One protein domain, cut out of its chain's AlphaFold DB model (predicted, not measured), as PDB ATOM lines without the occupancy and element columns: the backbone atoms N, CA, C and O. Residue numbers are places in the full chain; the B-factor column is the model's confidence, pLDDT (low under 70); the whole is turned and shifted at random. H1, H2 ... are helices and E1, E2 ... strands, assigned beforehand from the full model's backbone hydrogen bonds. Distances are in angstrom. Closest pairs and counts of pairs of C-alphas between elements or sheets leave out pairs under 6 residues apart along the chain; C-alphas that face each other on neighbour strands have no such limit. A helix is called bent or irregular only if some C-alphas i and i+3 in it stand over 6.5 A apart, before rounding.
ATOM      1  N   SER A   4     255.737 269.926 236.218       94.00
ATOM      2  CA  SER A   4     255.822 269.344 237.568       94.00
ATOM      3  C   SER A   4     256.455 270.293 238.589       94.00
ATOM      4  O   SER A   4     256.262 270.117 239.788       94.00
ATOM      5  N   LEU A   5     257.194 271.302 238.121       92.81
ATOM      6  CA  LEU A   5     257.821 272.339 238.936       92.81
ATOM      7  C   LEU A   5     257.077 273.679 238.857       92.81
ATOM      8  O   LEU A   5     257.512 274.643 239.483       92.81
ATOM      9  N   LYS A   6     255.955 273.744 238.121       94.75
ATOM     10  CA  LYS A   6     255.181 274.970 237.859       94.75
ATOM     11  C   LYS A   6     256.062 276.103 237.307       94.75
ATOM     12  O   LYS A   6     255.994 277.238 237.780       94.75
ATOM     13  N   LYS A   7     256.926 275.768 236.346       94.69
ATOM     14  CA  LYS A   7     257.841 276.692 235.661       94.69
ATOM     15  C   LYS A   7     257.653 276.629 234.153       94.69
ATOM     16  O   LYS A   7     257.260 275.587 233.630       94.69
ATOM     17  N   ASP A   8     258.002 277.716 233.473       94.19
ATOM     18  CA  ASP A   8     258.060 277.741 232.015       94.19
ATOM     19  C   ASP A   8     259.297 276.981 231.518       94.19
ATOM     20  O   ASP A   8     260.330 276.933 232.187       94.19
ATOM     21  N   ILE A   9     259.233 276.423 230.303       94.94
ATOM     22  CA  ILE A   9     260.356 275.684 229.693       94.94
ATOM     23  C   ILE A   9     261.628 276.542 229.620       94.94
ATOM     24  O   ILE A   9     262.717 276.042 229.897       94.94
ATOM     25  N   LYS A  10     261.490 277.833 229.306       94.00
ATOM     26  CA  LYS A  10     262.609 278.782 229.209       94.00
ATOM     27  C   LYS A  10     263.375 278.956 230.527       94.00
ATOM     28  O   LYS A  10     264.575 279.219 230.496       94.00
ATOM     29  N   ASP A  11     262.711 278.771 231.669       94.06
ATOM     30  CA  ASP A  11     263.319 278.939 232.994       94.06
ATOM     31  C   ASP A  11     264.109 277.693 233.415       94.06
ATOM     32  O   ASP A  11     264.929 277.739 234.332       94.06
ATOM     33  N   MET A  12     263.862 276.560 232.755       96.31
ATOM     34  CA  MET A  12     264.487 275.290 233.091       96.31
ATOM     35  C   MET A  12     265.947 275.244 232.620       96.31
ATOM     36  O   MET A  12     266.270 275.794 231.562       96.31
ATOM     37  N   PRO A  13     266.835 274.533 233.344       96.25
ATOM     38  CA  PRO A  13     268.250 274.404 233.009       96.25
ATOM     39  C   PRO A  13     268.454 273.378 231.882       96.25
ATOM     40  O   PRO A  13     269.132 272.367 232.043       96.25
ATOM     41  N   PHE A  14     267.801 273.623 230.748       96.44
ATOM     42  CA  PHE A  14     267.897 272.828 229.535       96.44
ATOM     43  C   PHE A  14     268.843 273.484 228.534       96.44
ATOM     44  O   PHE A  14     268.913 274.709 228.431       96.44
ATOM     45  N   ALA A  15     269.518 272.637 227.765       97.12
ATOM     46  CA  ALA A  15     270.382 273.012 226.659       97.12
ATOM     47  C   ALA A  15     270.104 272.080 225.477       97.12
ATOM     48  O   ALA A  15     269.942 270.872 225.664       97.12
ATOM     49  N   PHE A  16     270.061 272.629 224.264       96.94
ATOM     50  CA  PHE A  16     270.019 271.839 223.038       96.94
ATOM     51  C   PHE A  16     271.388 271.886 222.363       96.94
ATOM     52  O   PHE A  16     271.811 272.940 221.901       96.94
ATOM     53  N   ALA A  17     272.079 270.753 222.273       95.94
ATOM     54  CA  ALA A  17     273.364 270.668 221.591       95.94
ATOM     55  C   ALA A  17     273.227 269.898 220.274       95.94
ATOM     56  O   ALA A  17     272.750 268.764 220.245       95.94
ATOM     57  N   SER A  18     273.691 270.507 219.187       95.06
ATOM     58  CA  SER A  18     273.898 269.836 217.905       95.06
ATOM     59  C   SER A  18     275.238 270.312 217.338       95.06
ATOM     60  O   SER A  18     275.254 271.212 216.500       95.06
ATOM     61  N   PRO A  19     276.372 269.788 217.842       93.25
ATOM     62  CA  PRO A  19     277.696 270.341 217.545       93.25
ATOM     63  C   PRO A  19     278.043 270.327 216.050       93.25
ATOM     64  O   PRO A  19     278.508 271.330 215.516       93.25
ATOM     65  N   GLU A  20     277.728 269.231 215.358       93.25
ATOM     66  CA  GLU A  20     278.196 268.941 213.992       93.25
ATOM     67  C   GLU A  20     277.035 268.733 213.006       93.25
ATOM     68  O   GLU A  20     277.023 267.815 212.185       93.25
ATOM     69  N   TRP A  21     275.992 269.553 213.110       88.19
ATOM     70  CA  TRP A  21     274.862 269.468 212.189       88.19
ATOM     71  C   TRP A  21     275.303 269.677 210.730       88.19
ATOM     72  O   TRP A  21     276.086 270.569 210.418       88.19
ATOM     73  N   SER A  22     274.782 268.839 209.828       86.25
ATOM     74  CA  SER A  22     275.245 268.749 208.433       86.25
ATOM     75  C   SER A  22     274.193 269.116 207.384       86.25
ATOM     76  O   SER A  22     274.497 269.153 206.196       86.25
ATOM     77  N   ASN A  23     272.945 269.344 207.796       88.38
ATOM     78  CA  ASN A  23     271.819 269.602 206.894       88.38
ATOM     79  C   ASN A  23     270.799 270.565 207.515       88.38
ATOM     80  O   ASN A  23     270.833 270.836 208.719       88.38
ATOM     81  N   GLU A  24     269.853 271.050 206.706       88.56
ATOM     82  CA  GLU A  24     268.900 272.090 207.114       88.56
ATOM     83  C   GLU A  24     267.997 271.663 208.276       88.56
ATOM     84  O   GLU A  24     267.550 272.510 209.053       88.56
ATOM     85  N   LYS A  25     267.763 270.356 208.463       90.31
ATOM     86  CA  LYS A  25     266.966 269.865 209.598       90.31
ATOM     87  C   LYS A  25     267.641 270.178 210.933       90.31
ATOM     88  O   LYS A  25     266.939 270.432 211.908       90.31
ATOM     89  N   GLY A  26     268.975 270.215 210.976       90.00
ATOM     90  CA  GLY A  26     269.729 270.628 212.161       90.00
ATOM     91  C   GLY A  26     269.464 272.087 212.543       90.00
ATOM     92  O   GLY A  26     269.194 272.376 213.707       90.00
ATOM     93  N   VAL A  27     269.428 272.990 211.554       89.19
ATOM     94  CA  VAL A  27     269.057 274.405 211.762       89.19
ATOM     95  C   VAL A  27     267.619 274.531 212.236       89.19
ATOM     96  O   VAL A  27     267.339 275.280 213.171       89.19
ATOM     97  N   GLY A  28     266.709 273.797 211.588       92.69
ATOM     98  CA  GLY A  28     265.292 273.804 211.929       92.69
ATOM     99  C   GLY A  28     265.057 273.364 213.372       92.69
ATOM    100  O   GLY A  28     264.357 274.048 214.116       92.69
ATOM    101  N   ALA A  29     265.709 272.278 213.797       94.38
ATOM    102  CA  ALA A  29     265.669 271.823 215.183       94.38
ATOM    103  C   ALA A  29     266.232 272.884 216.141       94.38
ATOM    104  O   ALA A  29     265.564 273.239 217.110       94.38
ATOM    105  N   ALA A  30     267.404 273.456 215.841       94.69
ATOM    106  CA  ALA A  30     268.017 274.501 216.662       94.69
ATOM    107  C   ALA A  30     267.094 275.714 216.857       94.69
ATOM    108  O   ALA A  30     266.954 276.223 217.968       94.69
ATOM    109  N   LEU A  31     266.426 276.170 215.794       94.69
ATOM    110  CA  LEU A  31     265.430 277.236 215.892       94.69
ATOM    111  C   LEU A  31     264.209 276.804 216.716       94.69
ATOM    112  O   LEU A  31     263.760 277.577 217.555       94.69
ATOM    113  N   GLY A  32     263.704 275.583 216.522       96.00
ATOM    114  CA  GLY A  32     262.578 275.046 217.287       96.00
ATOM    115  C   GLY A  32     262.816 275.073 218.800       96.00
ATOM    116  O   GLY A  32     261.955 275.526 219.546       96.00
ATOM    117  N   PHE A  33     264.008 274.677 219.255       96.50
ATOM    118  CA  PHE A  33     264.377 274.766 220.673       96.50
ATOM    119  C   PHE A  33     264.568 276.212 221.149       96.50
ATOM    120  O   PHE A  33     264.121 276.552 222.244       96.50
ATOM    121  N   ARG A  34     265.141 277.097 220.321       96.50
ATOM    122  CA  ARG A  34     265.250 278.523 220.672       96.50
ATOM    123  C   ARG A  34     263.893 279.204 220.812       96.50
ATOM    124  O   ARG A  34     263.739 280.021 221.709       96.50
ATOM    125  N   LEU A  35     262.889 278.826 220.018       96.69
ATOM    126  CA  LEU A  35     261.508 279.306 220.189       96.69
ATOM    127  C   LEU A  35     260.897 278.907 221.544       96.69
ATOM    128  O   LEU A  35     259.972 279.565 222.008       96.69
ATOM    129  N   LEU A  36     261.426 277.866 222.196       96.25
ATOM    130  CA  LEU A  36     261.049 277.455 223.552       96.25
ATOM    131  C   LEU A  36     261.893 278.135 224.650       96.25
ATOM    132  O   LEU A  36     261.761 277.784 225.823       96.25
ATOM    133  N   GLY A  37     262.774 279.077 224.298       96.56
ATOM    134  CA  GLY A  37     263.687 279.742 225.235       96.56
ATOM    135  C   GLY A  37     264.868 278.876 225.682       96.56
ATOM    136  O   GLY A  37     265.405 279.051 226.781       96.56
ATOM    137  N   ILE A  38     265.279 277.923 224.842       97.69
ATOM    138  CA  ILE A  38     266.441 277.062 225.078       97.69
ATOM    139  C   ILE A  38     267.566 277.454 224.116       97.69
ATOM    140  O   ILE A  38     267.387 277.402 222.900       97.69
ATOM    141  N   ASN A  39     268.736 277.811 224.656       97.94
ATOM    142  CA  ASN A  39     269.933 278.069 223.851       97.94
ATOM    143  C   ASN A  39     270.299 276.841 223.005       97.94
ATOM    144  O   ASN A  39     270.201 275.698 223.466       97.94
ATOM    145  N   SER A  40     270.748 277.091 221.773       97.50
ATOM    146  CA  SER A  40     271.221 276.051 220.859       97.50
ATOM    147  C   SER A  40     272.741 276.126 220.703       97.50
ATOM    148  O   SER A  40     273.263 277.195 220.409       97.50
ATOM    149  N   TYR A  41     273.445 275.011 220.882       98.06
ATOM    150  CA  TYR A  41     274.909 274.951 220.969       98.06
ATOM    151  C   TYR A  41     275.505 274.163 219.800       98.06
ATOM    152  O   TYR A  41     275.106 273.020 219.549       98.06
ATOM    153  N   HIS A  42     276.463 274.770 219.096       97.25
ATOM    154  CA  HIS A  42     277.025 274.251 217.848       97.25
ATOM    155  C   HIS A  42     278.536 274.481 217.752       97.25
ATOM    156  O   HIS A  42     279.053 275.452 218.297       97.25
ATOM    157  N   SER A  43     279.223 273.638 216.982       96.81
ATOM    158  CA  SER A  43     280.646 273.787 216.634       96.81
ATOM    159  C   SER A  43     280.870 274.158 215.171       96.81
ATOM    160  O   SER A  43     282.003 274.339 214.731       96.81
ATOM    161  N   VAL A  44     279.785 274.331 214.417       94.25
ATOM    162  CA  VAL A  44     279.800 274.820 213.040       94.25
ATOM    163  C   VAL A  44     278.901 276.043 212.906       94.25
ATOM    164  O   VAL A  44     277.802 276.100 213.469       94.25
ATOM    165  N   TYR A  45     279.382 277.038 212.163       93.62
ATOM    166  CA  TYR A  45     278.630 278.262 211.923       93.62
ATOM    167  C   TYR A  45     277.501 278.029 210.914       93.62
ATOM    168  O   TYR A  45     277.732 277.401 209.878       93.62
ATOM    169  N   PRO A  46     276.310 278.616 211.130       93.06
ATOM    170  CA  PRO A  46     275.338 278.744 210.056       93.06
ATOM    171  C   PRO A  46     275.878 279.683 208.956       93.06
ATOM    172  O   PRO A  46     276.637 280.611 209.260       93.06
ATOM    173  N   PRO A  47     275.477 279.495 207.688       92.31
ATOM    174  CA  PRO A  47     275.959 280.290 206.557       92.31
ATOM    175  C   PRO A  47     275.280 281.674 206.494       92.31
ATOM    176  O   PRO A  47     274.507 281.969 205.586       92.31
ATOM    177  N   VAL A  48     275.532 282.530 207.487       94.94
ATOM    178  CA  VAL A  48     274.899 283.860 207.653       94.94
ATOM    179  C   VAL A  48     275.896 285.022 207.668       94.94
ATOM    180  O   VAL A  48     275.514 286.177 207.849       94.94
ATOM    181  N   GLN A  49     277.179 284.739 207.440       94.75
ATOM    182  CA  GLN A  49     278.284 285.700 207.521       94.75
ATOM    183  C   GLN A  49     278.174 286.843 206.500       94.75
ATOM    184  O   GLN A  49     278.802 287.886 206.670       94.75
ATOM    185  N   GLY A  50     277.342 286.685 205.466       96.88
ATOM    186  CA  GLY A  50     277.053 287.733 204.486       96.88
ATOM    187  C   GLY A  50     276.286 288.937 205.049       96.88
ATOM    188  O   GLY A  50     276.205 289.962 204.378       96.88
ATOM    189  N   SER A  51     275.732 288.855 206.266       97.81
ATOM    190  CA  SER A  51     275.021 289.969 206.899       97.81
ATOM    191  C   SER A  51     275.310 290.062 208.393       97.81
ATOM    192  O   SER A  51     274.885 289.220 209.185       97.81
ATOM    193  N   LYS A  52     275.952 291.164 208.799       97.44
ATOM    194  CA  LYS A  52     276.192 291.479 210.218       97.44
ATOM    195  C   LYS A  52     274.895 291.550 211.024       97.44
ATOM    196  O   LYS A  52     274.869 291.105 212.164       97.44
ATOM    197  N   ASN A  53     273.820 292.063 210.423       97.81
ATOM    198  CA  ASN A  53     272.519 292.162 211.085       97.81
ATOM    199  C   ASN A  53     271.931 290.774 211.366       97.81
ATOM    200  O   ASN A  53     271.410 290.545 212.450       97.81
ATOM    201  N   VAL A  54     272.050 289.836 210.418       96.12
ATOM    202  CA  VAL A  54     271.553 288.461 210.604       96.12
ATOM    203  C   VAL A  54     272.401 287.709 211.629       96.12
ATOM    204  O   VAL A  54     271.845 287.031 212.489       96.12
ATOM    205  N   MET A  55     273.729 287.863 211.581       97.12
ATOM    206  CA  MET A  55     274.624 287.294 212.594       97.12
ATOM    207  C   MET A  55     274.255 287.776 213.997       97.12
ATOM    208  O   MET A  55     273.991 286.961 214.877       97.12
ATOM    209  N   LYS A  56     274.181 289.097 214.185       97.12
ATOM    210  CA  LYS A  56     273.844 289.697 215.476       97.12
ATOM    211  C   LYS A  56     272.472 289.241 215.965       97.12
ATOM    212  O   LYS A  56     272.318 288.873 217.125       97.12
ATOM    213  N   TYR A  57     271.494 289.178 215.064       95.88
ATOM    214  CA  TYR A  57     270.164 288.696 215.406       95.88
ATOM    215  C   TYR A  57     270.188 287.265 215.966       95.88
ATOM    216  O   TYR A  57     269.596 286.988 217.009       95.88
ATOM    217  N   LEU A  58     270.906 286.351 215.308       95.44
ATOM    218  CA  LEU A  58     270.960 284.942 215.707       95.44
ATOM    219  C   LEU A  58     271.789 284.680 216.968       95.44
ATOM    220  O   LEU A  58     271.423 283.796 217.744       95.44
ATOM    221  N   PHE A  59     272.891 285.407 217.150       96.31
ATOM    222  CA  PHE A  59     273.851 285.151 218.227       96.31
ATOM    223  C   PHE A  59     273.619 286.004 219.481       96.31
ATOM    224  O   PHE A  59     274.072 285.620 220.553       96.31
ATOM    225  N   GLU A  60     272.912 287.133 219.368       96.94
ATOM    226  CA  GLU A  60     272.737 288.092 220.469       96.94
ATOM    227  C   GLU A  60     271.275 288.538 220.622       96.94
ATOM    228  O   GLU A  60     270.652 288.298 221.653       96.94
ATOM    229  N   ASP A  61     270.682 289.171 219.602       96.69
ATOM    230  CA  ASP A  61     269.423 289.910 219.802       96.69
ATOM    231  C   ASP A  61     268.210 288.998 220.074       96.69
ATOM    232  O   ASP A  61     267.221 289.443 220.665       96.69
ATOM    233  N   THR A  62     268.285 287.721 219.682       95.94
ATOM    234  CA  THR A  62     267.243 286.721 219.980       95.94
ATOM    235  C   THR A  62     267.106 286.409 221.469       95.94
ATOM    236  O   THR A  62     266.045 285.945 221.883       95.94
ATOM    237  N   GLU A  63     268.079 286.771 222.308       95.81
ATOM    238  CA  GLU A  63     267.935 286.697 223.763       95.81
ATOM    239  C   GLU A  63     266.730 287.511 224.255       95.81
ATOM    240  O   GLU A  63     265.943 287.041 225.073       95.81
ATOM    241  N   LYS A  64     266.523 288.716 223.711       94.69
ATOM    242  CA  LYS A  64     265.445 289.614 224.158       94.69
ATOM    243  C   LYS A  64     264.063 289.130 223.743       94.69
ATOM    244  O   LYS A  64     263.092 289.361 224.458       94.69
ATOM    245  N   THR A  65     263.962 288.526 222.564       93.06
ATOM    246  CA  THR A  65     262.678 288.122 221.979       93.06
ATOM    247  C   THR A  65     262.301 286.692 222.335       93.06
ATOM    248  O   THR A  65     261.126 286.421 222.563       93.06
ATOM    249  N   LEU A  66     263.279 285.785 222.390       94.69
ATOM    250  CA  LEU A  66     263.067 284.356 222.617       94.69
ATOM    251  C   LEU A  66     263.530 283.893 224.004       94.69
ATOM    252  O   LEU A  66     263.151 282.809 224.433       94.69
ATOM    253  N   GLY A  67     264.354 284.674 224.710       94.75
ATOM    254  CA  GLY A  67     265.058 284.200 225.906       94.75
ATOM    255  C   GLY A  67     266.181 283.211 225.582       94.75
ATOM    256  O   GLY A  67     266.620 282.484 226.469       94.75
ATOM    257  N   ALA A  68     266.598 283.134 224.312       97.38
ATOM    258  CA  ALA A  68     267.599 282.187 223.849       97.38
ATOM    259  C   ALA A  68     268.387 282.692 222.640       97.38
ATOM    260  O   ALA A  68     267.845 283.370 221.768       97.38
ATOM    261  N   VAL A  69     269.643 282.263 222.552       97.50
ATOM    262  CA  VAL A  69     270.570 282.571 221.458       97.50
ATOM    263  C   VAL A  69     271.128 281.303 220.823       97.50
ATOM    264  O   VAL A  69     271.067 280.207 221.390       97.50
ATOM    265  N   MET A  70     271.666 281.449 219.614       97.19
ATOM    266  CA  MET A  70     272.509 280.425 219.011       97.19
ATOM    267  C   MET A  70     273.953 280.624 219.483       97.19
ATOM    268  O   MET A  70     274.573 281.642 219.197       97.19
ATOM    269  N   VAL A  71     274.497 279.647 220.193       97.94
ATOM    270  CA  VAL A  71     275.886 279.623 220.646       97.94
ATOM    271  C   VAL A  71     276.706 278.812 219.650       97.94
ATOM    272  O   VAL A  71     276.382 277.656 219.365       97.94
ATOM    273  N   VAL A  72     277.772 279.416 219.126       97.06
ATOM    274  CA  VAL A  72     278.729 278.736 218.250       97.06
ATOM    275  C   VAL A  72     280.119 278.829 218.862       97.06
ATOM    276  O   VAL A  72     280.647 279.927 219.026       97.06
ATOM    277  N   GLU A  73     280.704 277.679 219.179       97.25
ATOM    278  CA  GLU A  73     282.082 277.535 219.648       97.25
ATOM    279  C   GLU A  73     282.685 276.280 219.004       97.25
ATOM    280  O   GLU A  73     282.183 275.164 219.169       97.25
ATOM    281  N   VAL A  74     283.733 276.489 218.205       96.50
ATOM    282  CA  VAL A  74     284.343 275.457 217.350       96.50
ATOM    283  C   VAL A  74     285.173 274.482 218.182       96.50
ATOM    284  O   VAL A  74     285.307 273.320 217.807       96.50
ATOM    285  N   ASP A  75     285.707 274.929 219.318       97.38
ATOM    286  CA  ASP A  75     286.386 274.055 220.268       97.38
ATOM    287  C   ASP A  75     285.347 273.295 221.122       97.38
ATOM    288  O   ASP A  75     284.647 273.908 221.935       97.38
ATOM    289  N   PRO A  76     285.234 271.962 220.989       94.94
ATOM    290  CA  PRO A  76     284.213 271.194 221.697       94.94
ATOM    291  C   PRO A  76     284.386 271.224 223.222       94.94
ATOM    292  O   PRO A  76     283.392 271.114 223.942       94.94
ATOM    293  N   LEU A  77     285.612 271.401 223.732       97.50
ATOM    294  CA  LEU A  77     285.849 271.520 225.172       97.50
ATOM    295  C   LEU A  77     285.314 272.856 225.686       97.50
ATOM    296  O   LEU A  77     284.561 272.880 226.657       97.50
ATOM    297  N   LYS A  78     285.589 273.953 224.973       98.31
ATOM    298  CA  LYS A  78     285.027 275.267 225.321       98.31
ATOM    299  C   LYS A  78     283.514 275.310 225.161       98.31
ATOM    300  O   LYS A  78     282.836 275.940 225.971       98.31
ATOM    301  N   LEU A  79     282.966 274.633 224.150       98.06
ATOM    302  CA  LEU A  79     281.518 274.520 223.984       98.06
ATOM    303  C   LEU A  79     280.894 273.769 225.167       98.06
ATOM    304  O   LEU A  79     279.876 274.211 225.696       98.06
ATOM    305  N   SER A  80     281.516 272.673 225.614       97.81
ATOM    306  CA  SER A  80     281.098 271.939 226.814       97.81
ATOM    307  C   SER A  80     281.135 272.828 228.058       97.81
ATOM    308  O   SER A  80     280.139 272.913 228.781       97.81
ATOM    309  N   ASP A  81     282.241 273.541 228.281       98.38
ATOM    310  CA  ASP A  81     282.378 274.472 229.404       98.38
ATOM    311  C   ASP A  81     281.289 275.549 229.369       98.38
ATOM    312  O   ASP A  81     280.676 275.867 230.393       98.38
ATOM    313  N   ARG A  82     280.983 276.062 228.172       98.00
ATOM    314  CA  ARG A  82     279.920 277.045 227.977       98.00
ATOM    315  C   ARG A  82     278.539 276.478 228.309       98.00
ATOM    316  O   ARG A  82     277.786 277.130 229.027       98.00
ATOM    317  N   ILE A  83     278.216 275.272 227.841       98.25
ATOM    318  CA  ILE A  83     276.945 274.597 228.153       98.25
ATOM    319  C   ILE A  83     276.792 274.421 229.667       98.25
ATOM    320  O   ILE A  83     275.738 274.728 230.224       98.25
ATOM    321  N   ILE A  84     277.843 273.952 230.345       98.12
ATOM    322  CA  ILE A  84     277.836 273.748 231.798       98.12
ATOM    323  C   ILE A  84     277.634 275.078 232.529       98.12
ATOM    324  O   ILE A  84     276.838 275.141 233.467       98.12
ATOM    325  N   SER A  85     278.322 276.139 232.101       97.88
ATOM    326  CA  SER A  85     278.174 277.477 232.680       97.88
ATOM    327  C   SER A  85     276.732 277.977 232.579       97.88
ATOM    328  O   SER A  85     276.130 278.299 233.604       97.88
ATOM    329  N   ASP A  86     276.149 277.956 231.380       97.12
ATOM    330  CA  ASP A  86     274.788 278.448 231.136       97.12
ATOM    331  C   ASP A  86     273.737 277.624 231.913       97.12
ATOM    332  O   ASP A  86     272.808 278.172 232.515       97.12
ATOM    333  N   ILE A  87     273.896 276.295 231.971       97.19
ATOM    334  CA  ILE A  87     273.041 275.416 232.787       97.19
ATOM    335  C   ILE A  87     273.147 275.791 234.268       97.19
ATOM    336  O   ILE A  87     272.126 275.891 234.951       97.19
ATOM    337  N   ASN A  88     274.359 276.012 234.778       97.25
ATOM    338  CA  ASN A  88     274.582 276.381 236.174       97.25
ATOM    339  C   ASN A  88     273.994 277.753 236.518       97.25
ATOM    340  O   ASN A  88     273.481 277.934 237.622       97.25
ATOM    341  N   GLU A  89     274.017 278.708 235.595       96.00
ATOM    342  CA  GLU A  89     273.338 279.995 235.761       96.00
ATOM    343  C   GLU A  89     271.821 279.818 235.884       96.00
ATOM    344  O   GLU A  89     271.222 280.330 236.834       96.00
ATOM    345  N   LYS A  90     271.205 279.002 235.017       95.06
ATOM    346  CA  LYS A  90     269.774 278.674 235.135       95.06
ATOM    347  C   LYS A  90     269.451 277.937 236.439       95.06
ATOM    348  O   LYS A  90     268.459 278.249 237.096       95.06
ATOM    349  N   ARG A  91     270.305 277.005 236.880       96.50
ATOM    350  CA  ARG A  91     270.160 276.330 238.187       96.50
ATOM    351  C   ARG A  91     270.190 277.328 239.343       96.50
ATOM    352  O   ARG A  91     269.308 277.284 240.197       96.50
ATOM    353  N   LYS A  92     271.150 278.259 239.344       96.38
ATOM    354  CA  LYS A  92     271.247 279.318 240.360       96.38
ATOM    355  C   LYS A  92     269.991 280.187 240.390       96.38
ATOM    356  O   LYS A  92     269.480 280.454 241.475       96.38
ATOM    357  N   ALA A  93     269.454 280.567 239.228       94.25
ATOM    358  CA  ALA A  93     268.207 281.332 239.132       94.25
ATOM    359  C   ALA A  93     266.998 280.582 239.727       94.25
ATOM    360  O   ALA A  93     266.081 281.196 240.270       94.25
TER     361      ALA A  93
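AT A GLANCE: This is residues 4 to 93 of the 97 residues of the protein "Carbon monoxide dehydrogenase CooS subunit" of Hungateiclostridium straminisolvens JCM 21531 (UniProt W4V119). What is the main picture? A tiny sheet of two parallel strands, E1 and E2, lies in the middle, with three helices around it that touch no other helix: H1 nearer E1, H2 nearer E2, and H3 near both. The long unnamed stretch of residues 4 to 23 runs past E1, and its residues 16 to 17 pair with residues 40 to 41, parallel. What is it made of? The 90 printed residues include three named helices and two named strands, in the order H1, E1, H2, E2, H3; the class is mostly helix. The whole is compact, with a radius of gyration of the C-alphas of 13.0 A and spans of 41 by 28 by 22 A.

IN THESE COORDINATES: Where is the sheet? E1 is residues 40 to 42, 6.8 A long from C-alpha 40 at (271.221, 276.051, 220.859), and E2 is residues 70 to 72, 6.5 A. Where are the helices? H1 is residues 24 to 35, 16.7 A, and H2 residues 52 to 66, 19.4 A. H3, residues 76 to 93, is 25.7 A long and ends at (268.207, 281.332, 239.132).

HOW THE PARTS SIT: How do the strands pair? E1 and E2 are parallel at 20 degrees, with N 71 and O 40 2.8 A apart, within hydrogen-bond range. With H2 between them they form a strand-helix-strand unit, two parallel neighbour strands joined through a helix. Where do the helices stand? The closest C-alphas are Ala 30 and Ser 40 for H1 and E1, 5.5 A; Phe 59 and Met 70 for H2 and E2, 5.0 A; Tyr 41 and Leu 79 for E1 and H3, 7.3 A. H1 and H2 are close but not clearly touching, Leu 35 to Leu 66 being their closest C-alphas at 5.8 A; H3 is apart from both. Are the helix backbones even? Every O i to N i+4 pair is within hydrogen-bond range in H1 and H3, but 6 of 11 in H2, which is irregular, with C-alphas 59 and 62 7.0 A apart.

THE WHOLE: How large is it? The two C-alphas farthest apart, those of Ser 4 and Gly 50, are 43.4 A apart. Is it whole? The printed part has no cut, no link between named elements is long, and no printed residue is under 70 in pLDDT.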